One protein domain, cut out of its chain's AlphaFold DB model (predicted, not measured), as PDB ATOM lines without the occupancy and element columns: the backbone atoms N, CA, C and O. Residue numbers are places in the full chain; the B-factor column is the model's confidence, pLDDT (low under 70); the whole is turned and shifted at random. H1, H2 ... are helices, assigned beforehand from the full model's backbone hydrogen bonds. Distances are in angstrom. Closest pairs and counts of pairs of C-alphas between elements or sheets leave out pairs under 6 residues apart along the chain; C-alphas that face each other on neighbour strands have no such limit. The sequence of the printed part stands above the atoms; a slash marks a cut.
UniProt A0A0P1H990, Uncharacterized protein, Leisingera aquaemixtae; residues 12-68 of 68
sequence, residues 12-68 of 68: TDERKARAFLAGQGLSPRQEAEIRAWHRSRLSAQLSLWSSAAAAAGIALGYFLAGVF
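What this domain is: This is residues 12 to 68 of the 68 residues of an uncharacterized protein of Leisingera aquaemixtae (UniProt A0A0P1H990). A short helix, H1, folds back at one end of a very long, straight helix, H2, as a lopsided helical hairpin. Most of H2 sticks out alone, from residue 36 onward, and makes the length. The 57 printed residues hold two named helices, H1 then H2, and no named strand; the class is all helix. The whole is extended, with a radius of gyration of the C-alphas of 19.6 A, and spans 62 by 19 by 11 A.

Where its parts are: H1 is residues 12 to 22, 15.2 A long, beginning at C-alpha 12 (19.370, 0.117, 3.226). H2 is residues 28 to 67, 58.3 A long, from C-alpha 28 (5.849, -11.712, 8.983) to C-alpha 67 (5.146, 45.657, -1.643).

How they stand to each other: H1 and H2 form a helical hairpin over a tight link of 5 residues. They only just touch, with 3 pairs of C-alphas within 8 A, and H2 does this with residue 31 alone. The closest C-alphas, of Leu 21 and Glu 31, are 6.2 A apart. The helices run opposite ways at a steep tilt of 40 degrees. In H1 and H2 every O i to N i+4 pair is within hydrogen-bond range.

The domain as a whole: The two C-alphas farthest apart, of Gly 25 and Phe 68, are 62.2 A apart. The printed part has no cut. Its mean pLDDT is 79.5, and residue 68 is under 70.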
ATOM      1  N   THR A  12      18.630   0.385   1.988       78.62
ATOM      2  CA  THR A  12      19.370   0.117   3.226       78.62
ATOM      3  C   THR A  12      18.509   0.359   4.464       78.62
ATOM      4  O   THR A  12      18.569  -0.439   5.399       78.62
ATOM      5  N   ASP A  13      17.663   1.390   4.457       73.88
ATOM      6  CA  ASP A  13      16.727   1.673   5.551       73.88
ATOM      7  C   ASP A  13      15.639   0.603   5.643       73.88
ATOM      8  O   ASP A  13      15.320   0.136   6.736       73.88
ATOM      9  N   GLU A  14      15.138   0.122   4.500       75.50
ATOM     10  CA  GLU A  14      14.209  -1.012   4.471       75.50
ATOM     11  C   GLU A  14      14.824  -2.285   5.063       75.50
ATOM     12  O   GLU A  14      14.157  -3.000   5.816       75.50
ATOM     13  N   ARG A  15      16.100  -2.567   4.758       80.25
ATOM     14  CA  ARG A  15      16.823  -3.709   5.339       80.25
ATOM     15  C   ARG A  15      16.995  -3.571   6.844       80.25
ATOM     16  O   ARG A  15      16.725  -4.534   7.556       80.25
ATOM     17  N   LYS A  16      17.405  -2.397   7.334       80.38
ATOM     18  CA  LYS A  16      17.549  -2.136   8.775       80.38
ATOM     19  C   LYS A  16      16.211  -2.266   9.501       80.38
ATOM     20  O   LYS A  16      16.150  -2.932  10.528       80.38
ATOM     21  N   ALA A  17      15.138  -1.711   8.938       75.44
ATOM     22  CA  ALA A  17      13.795  -1.833   9.495       75.44
ATOM     23  C   ALA A  17      13.317  -3.294   9.520       75.44
ATOM     24  O   ALA A  17      12.746  -3.735  10.512       75.44
ATOM     25  N   ARG A  18      13.584  -4.069   8.459       75.00
ATOM     26  CA  ARG A  18      13.256  -5.502   8.401       75.00
ATOM     27  C   ARG A  18      14.045  -6.308   9.439       75.00
ATOM     28  O   ARG A  18      13.452  -7.116  10.132       75.00
ATOM     29  N   ALA A  19      15.345  -6.057   9.590       80.19
ATOM     30  CA  ALA A  19      16.171  -6.731  10.593       80.19
ATOM     31  C   ALA A  19      15.758  -6.378  12.034       80.19
ATOM     32  O   ALA A  19      15.718  -7.251  12.896       80.19
ATOM     33  N   PHE A  20      15.412  -5.111  12.284       79.25
ATOM     34  CA  PHE A  20      14.923  -4.649  13.582       79.25
ATOM     35  C   PHE A  20      13.597  -5.312  13.966       79.25
ATOM     36  O   PHE A  20      13.461  -5.780  15.090       79.25
ATOM     37  N   LEU A  21      12.638  -5.384  13.037       73.00
ATOM     38  CA  LEU A  21      11.344  -6.026  13.286       73.00
ATOM     39  C   LEU A  21      11.480  -7.550  13.448       73.00
ATOM     40  O   LEU A  21      10.851  -8.116  14.342       73.00
ATOM     41  N   ALA A  22      12.374  -8.185  12.683       71.81
ATOM     42  CA  ALA A  22      12.601  -9.626  12.759       71.81
ATOM     43  C   ALA A  22      13.214 -10.025  14.109       71.81
ATOM     44  O   ALA A  22      12.887 -11.072  14.663       71.81
ATOM     45  N   GLY A  23      14.054  -9.152  14.678       77.69
ATOM     46  CA  GLY A  23      14.623  -9.316  16.015       77.69
ATOM     47  C   GLY A  23      13.612  -9.203  17.162       77.69
ATOM     48  O   GLY A  23      13.939  -9.589  18.280       77.69
ATOM     49  N   GLN A  24      12.390  -8.718  16.914       77.56
ATOM     50  CA  GLN A  24      11.338  -8.604  17.936       77.56
ATOM     51  C   GLN A  24      10.426  -9.838  18.024       77.56
ATOM     52  O   GLN A  24       9.462  -9.830  18.787       77.56
ATOM     53  N   GLY A  25      10.701 -10.893  17.249       75.62
ATOM     54  CA  GLY A  25       9.881 -12.110  17.245       75.62
ATOM     55  C   GLY A  25       8.479 -11.905  16.660       75.62
ATOM     56  O   GLY A  25       7.574 -12.694  16.926       75.62
ATOM     57  N   LEU A  26       8.285 -10.839  15.878       76.44
ATOM     58  CA  LEU A  26       7.022 -10.542  15.211       76.44
ATOM     59  C   LEU A  26       6.773 -11.524  14.063       76.44
ATOM     60  O   LEU A  26       7.685 -11.899  13.325       76.44
ATOM     61  N   SER A  27       5.510 -11.903  13.864       80.94
ATOM     62  CA  SER A  27       5.140 -12.672  12.676       80.94
ATOM     63  C   SER A  27       5.339 -11.827  11.402       80.94
ATOM     64  O   SER A  27       5.142 -10.607  11.434       80.94
ATOM     65  N   PRO A  28       5.646 -12.441  10.241       77.44
ATOM     66  CA  PRO A  28       5.849 -11.712   8.983       77.44
ATOM     67  C   PRO A  28       4.683 -10.785   8.601       77.44
ATOM     68  O   PRO A  28       4.885  -9.734   7.989       77.44
ATOM     69  N   ARG A  29       3.455 -11.152   8.992       80.88
ATOM     70  CA  ARG A  29       2.248 -10.346   8.775       80.88
ATOM     71  C   ARG A  29       2.249  -9.068   9.619       80.88
ATOM     72  O   ARG A  29       1.983  -7.995   9.085       80.88
ATOM     73  N   GLN A  30       2.605  -9.169  10.899       78.56
ATOM     74  CA  GLN A  30       2.706  -8.014  11.798       78.56
ATOM     75  C   GLN A  30       3.812  -7.054  11.351       78.56
ATOM     76  O   GLN A  30       3.614  -5.841  11.362       78.56
ATOM     77  N   GLU A  31       4.951  -7.567  10.872       79.44
ATOM     78  CA  GLU A  31       5.988  -6.693  10.314       79.44
ATOM     79  C   GLU A  31       5.516  -5.918   9.076       79.44
ATOM     80  O   GLU A  31       5.948  -4.786   8.835       79.44
ATOM     81  N   ALA A  32       4.703  -6.550   8.222       79.25
ATOM     82  CA  ALA A  32       4.176  -5.918   7.019       79.25
ATOM     83  C   ALA A  32       3.184  -4.800   7.374       79.25
ATOM     84  O   ALA A  32       3.298  -3.700   6.833       79.25
ATOM     85  N   GLU A  33       2.284  -5.044   8.329       81.62
ATOM     86  CA  GLU A  33       1.332  -4.044   8.825       81.62
ATOM     87  C   GLU A  33       2.032  -2.858   9.501       81.62
ATOM     88  O   GLU A  33       1.741  -1.708   9.169       81.62
ATOM     89  N   ILE A  34       3.017  -3.105  10.374       78.19
ATOM     90  CA  ILE A  34       3.777  -2.037  11.048       78.19
ATOM     91  C   ILE A  34       4.525  -1.172  10.028       78.19
ATOM     92  O   ILE A  34       4.505   0.057  10.123       78.19
ATOM     93  N   ARG A  35       5.149  -1.784   9.012       75.19
ATOM     94  CA  ARG A  35       5.818  -1.035   7.933       75.19
ATOM     95  C   ARG A  35       4.843  -0.217   7.100       75.19
ATOM     96  O   ARG A  35       5.148   0.935   6.796       75.19
ATOM     97  N   ALA A  36       3.695  -0.787   6.739       78.00
ATOM     98  CA  ALA A  36       2.669  -0.080   5.981       78.00
ATOM     99  C   ALA A  36       2.138   1.134   6.759       78.00
ATOM    100  O   ALA A  36       2.041   2.227   6.201       78.00
ATOM    101  N   TRP A  37       1.887   0.968   8.060       76.62
ATOM    102  CA  TRP A  37       1.450   2.043   8.950       76.62
ATOM    103  C   TRP A  37       2.506   3.141   9.125       76.62
ATOM    104  O   TRP A  37       2.196   4.328   9.037       76.62
ATOM    105  N   HIS A  38       3.776   2.769   9.315       76.12
ATOM    106  CA  HIS A  38       4.859   3.751   9.409       76.12
ATOM    107  C   HIS A  38       4.991   4.561   8.120       76.12
ATOM    108  O   HIS A  38       5.121   5.784   8.156       76.12
ATOM    109  N   ARG A  39       4.923   3.880   6.972       73.19
ATOM    110  CA  ARG A  39       5.053   4.509   5.658       73.19
ATOM    111  C   ARG A  39       3.877   5.445   5.363       73.19
ATOM    112  O   ARG A  39       4.111   6.549   4.883       73.19
ATOM    113  N   SER A  40       2.644   5.065   5.706       75.56
ATOM    114  CA  SER A  40       1.474   5.934   5.517       75.56
ATOM    115  C   SER A  40       1.538   7.188   6.392       75.56
ATOM    116  O   SER A  40       1.267   8.288   5.912       75.56
ATOM    117  N   ARG A  41       1.970   7.054   7.652       76.88
ATOM    118  CA  ARG A  41       2.082   8.177   8.590       76.88
ATOM    119  C   ARG A  41       3.178   9.167   8.195       76.88
ATOM    120  O   ARG A  41       2.953  10.372   8.254       76.88
ATOM    121  N   LEU A  42       4.327   8.668   7.738       75.00
ATOM    122  CA  LEU A  42       5.409   9.503   7.213       75.00
ATOM    123  C   LEU A  42       4.998  10.241   5.940       75.00
ATOM    124  O   LEU A  42       5.211  11.447   5.852       75.00
ATOM    125  N   SER A  43       4.357   9.556   4.990       72.44
ATOM    126  CA  SER A  43       3.834  10.205   3.782       72.44
ATOM    127  C   SER A  43       2.793  11.279   4.111       72.44
ATOM    128  O   SER A  43       2.814  12.350   3.510       72.44
ATOM    129  N   ALA A  44       1.921  11.038   5.095       73.25
ATOM    130  CA  ALA A  44       0.942  12.027   5.544       73.25
ATOM    131  C   ALA A  44       1.609  13.267   6.166       73.25
ATOM    132  O   ALA A  44       1.240  14.392   5.832       73.25
ATOM    133  N   GLN A  45       2.617  13.080   7.023       76.50
ATOM    134  CA  GLN A  45       3.377  14.191   7.606       76.50
ATOM    135  C   GLN A  45       4.125  14.993   6.541       76.50
ATOM    136  O   GLN A  45       4.079  16.221   6.556       76.50
ATOM    137  N   LEU A  46       4.782  14.315   5.601       76.62
ATOM    138  CA  LEU A  46       5.477  14.963   4.491       76.62
ATOM    139  C   LEU A  46       4.526  15.781   3.618       76.62
ATOM    140  O   LEU A  46       4.846  16.918   3.295       76.62
ATOM    141  N   SER A  47       3.352  15.234   3.302       72.38
ATOM    142  CA  SER A  47       2.325  15.931   2.522       72.38
ATOM    143  C   SER A  47       1.797  17.183   3.238       72.38
ATOM    144  O   SER A  47       1.594  18.231   2.622       72.38
ATOM    145  N   LEU A  48       1.635  17.113   4.564       77.56
ATOM    146  CA  LEU A  48       1.285  18.264   5.402       77.56
ATOM    147  C   LEU A  48       2.354  19.358   5.336       77.56
ATOM    148  O   LEU A  48       2.032  20.513   5.060       77.56
ATOM    149  N   TRP A  49       3.624  18.998   5.535       80.94
ATOM    150  CA  TRP A  49       4.731  19.955   5.491       80.94
ATOM    151  C   TRP A  49       4.929  20.560   4.102       80.94
ATOM    152  O   TRP A  49       5.129  21.768   3.998       80.94
ATOM    153  N   SER A  50       4.822  19.765   3.032       79.88
ATOM    154  CA  SER A  50       4.926  20.281   1.664       79.88
ATOM    155  C   SER A  50       3.781  21.234   1.333       79.88
ATOM    156  O   SER A  50       4.013  22.280   0.731       79.88
ATOM    157  N   SER A  51       2.559  20.915   1.766       79.62
ATOM    158  CA  SER A  51       1.394  21.784   1.566       79.62
ATOM    159  C   SER A  51       1.530  23.093   2.345       79.62
ATOM    160  O   SER A  51       1.264  24.163   1.802       79.62
ATOM    161  N   ALA A  52       2.006  23.026   3.591       84.38
ATOM    162  CA  ALA A  52       2.271  24.206   4.410       84.38
ATOM    163  C   ALA A  52       3.364  25.096   3.796       84.38
ATOM    164  O   ALA A  52       3.193  26.311   3.715       84.38
ATOM    165  N   ALA A  53       4.456  24.499   3.306       84.62
ATOM    166  CA  ALA A  53       5.528  25.226   2.631       84.62
ATOM    167  C   ALA A  53       5.048  25.884   1.327       84.62
ATOM    168  O   ALA A  53       5.378  27.040   1.071       84.62
ATOM    169  N   ALA A  54       4.230  25.188   0.532       85.75
ATOM    170  CA  ALA A  54       3.638  25.744  -0.682       85.75
ATOM    171  C   ALA A  54       2.713  26.931  -0.369       85.75
ATOM    172  O   ALA A  54       2.842  27.987  -0.986       85.75
ATOM    173  N   ALA A  55       1.833  26.797   0.627       88.31
ATOM    174  CA  ALA A  55       0.955  27.881   1.062       88.31
ATOM    175  C   ALA A  55       1.751  29.099   1.563       88.31
ATOM    176  O   ALA A  55       1.450  30.230   1.184       88.31
ATOM    177  N   ALA A  56       2.802  28.868   2.356       89.06
ATOM    178  CA  ALA A  56       3.692  29.924   2.825       89.06
ATOM    179  C   ALA A  56       4.417  30.622   1.665       89.06
ATOM    180  O   ALA A  56       4.473  31.848   1.635       89.06
ATOM    181  N   GLY A  57       4.922  29.868   0.684       89.25
ATOM    182  CA  GLY A  57       5.571  30.423  -0.505       89.25
ATOM    183  C   GLY A  57       4.629  31.277  -1.355       89.25
ATOM    184  O   GLY A  57       5.007  32.365  -1.782       89.25
ATOM    185  N   ILE A  58       3.384  30.829  -1.544       90.75
ATOM    186  CA  ILE A  58       2.349  31.598  -2.249       90.75
ATOM    187  C   ILE A  58       2.043  32.897  -1.496       90.75
ATOM    188  O   ILE A  58       2.053  33.968  -2.098       90.75
ATOM    189  N   ALA A  59       1.810  32.820  -0.183       87.62
ATOM    190  CA  ALA A  59       1.536  33.993   0.642       87.62
ATOM    191  C   ALA A  59       2.694  35.003   0.603       87.62
ATOM    192  O   ALA A  59       2.464  36.203   0.452       87.62
ATOM    193  N   LEU A  60       3.937  34.517   0.674       90.38
ATOM    194  CA  LEU A  60       5.132  35.348   0.568       90.38
ATOM    195  C   LEU A  60       5.244  36.001  -0.817       90.38
ATOM    196  O   LEU A  60       5.557  37.183  -0.909       90.38
ATOM    197  N   GLY A  61       4.951  35.258  -1.887       90.75
ATOM    198  CA  GLY A  61       4.943  35.775  -3.255       90.75
ATOM    199  C   GLY A  61       3.925  36.899  -3.450       90.75
ATOM    200  O   GLY A  61       4.275  37.945  -3.988       90.75
ATOM    201  N   TYR A  62       2.698  36.726  -2.947       90.50
ATOM    202  CA  TYR A  62       1.678  37.780  -2.968       90.50
ATOM    203  C   TYR A  62       2.078  39.002  -2.144       90.50
ATOM    204  O   TYR A  62       1.875  40.127  -2.588       90.50
ATOM    205  N   PHE A  63       2.658  38.793  -0.960       89.69
ATOM    206  CA  PHE A  63       3.146  39.889  -0.127       89.69
ATOM    207  C   PHE A  63       4.226  40.698  -0.851       89.69
ATOM    208  O   PHE A  63       4.123  41.918  -0.936       89.69
ATOM    209  N   LEU A  64       5.227  40.028  -1.427       88.12
ATOM    210  CA  LEU A  64       6.300  40.693  -2.166       88.12
ATOM    211  C   LEU A  64       5.768  41.418  -3.410       88.12
ATOM    212  O   LEU A  64       6.152  42.556  -3.636       88.12
ATOM    213  N   ALA A  65       4.844  40.818  -4.162       83.00
ATOM    214  CA  ALA A  65       4.227  41.451  -5.332       83.00
ATOM    215  C   ALA A  65       3.328  42.658  -5.001       83.00
ATOM    216  O   ALA A  65       3.006  43.437  -5.888       83.00
ATOM    217  N   GLY A  66       2.862  42.786  -3.755       80.00
ATOM    218  CA  GLY A  66       2.101  43.952  -3.297       80.00
ATOM    219  C   GLY A  66       2.965  45.053  -2.677       80.00
ATOM    220  O   GLY A  66       2.497  46.179  -2.531       80.00
ATOM    221  N   VAL A  67       4.197  44.726  -2.275       78.81
ATOM    222  CA  VAL A  67       5.146  45.657  -1.643       78.81
ATOM    223  C   VAL A  67       6.113  46.273  -2.662       78.81
ATOM    224  O   VAL A  67       6.541  47.410  -2.458       78.81
ATOM    225  N   PHE A  68       6.453  45.544  -3.728       59.22
ATOM    226  CA  PHE A  68       7.314  45.984  -4.833       59.22
ATOM    227  C   PHE A  68       6.499  46.228  -6.102       59.22
ATOM    228  O   PHE A  68       6.855  47.176  -6.837       59.22
TER     229      PHE A  68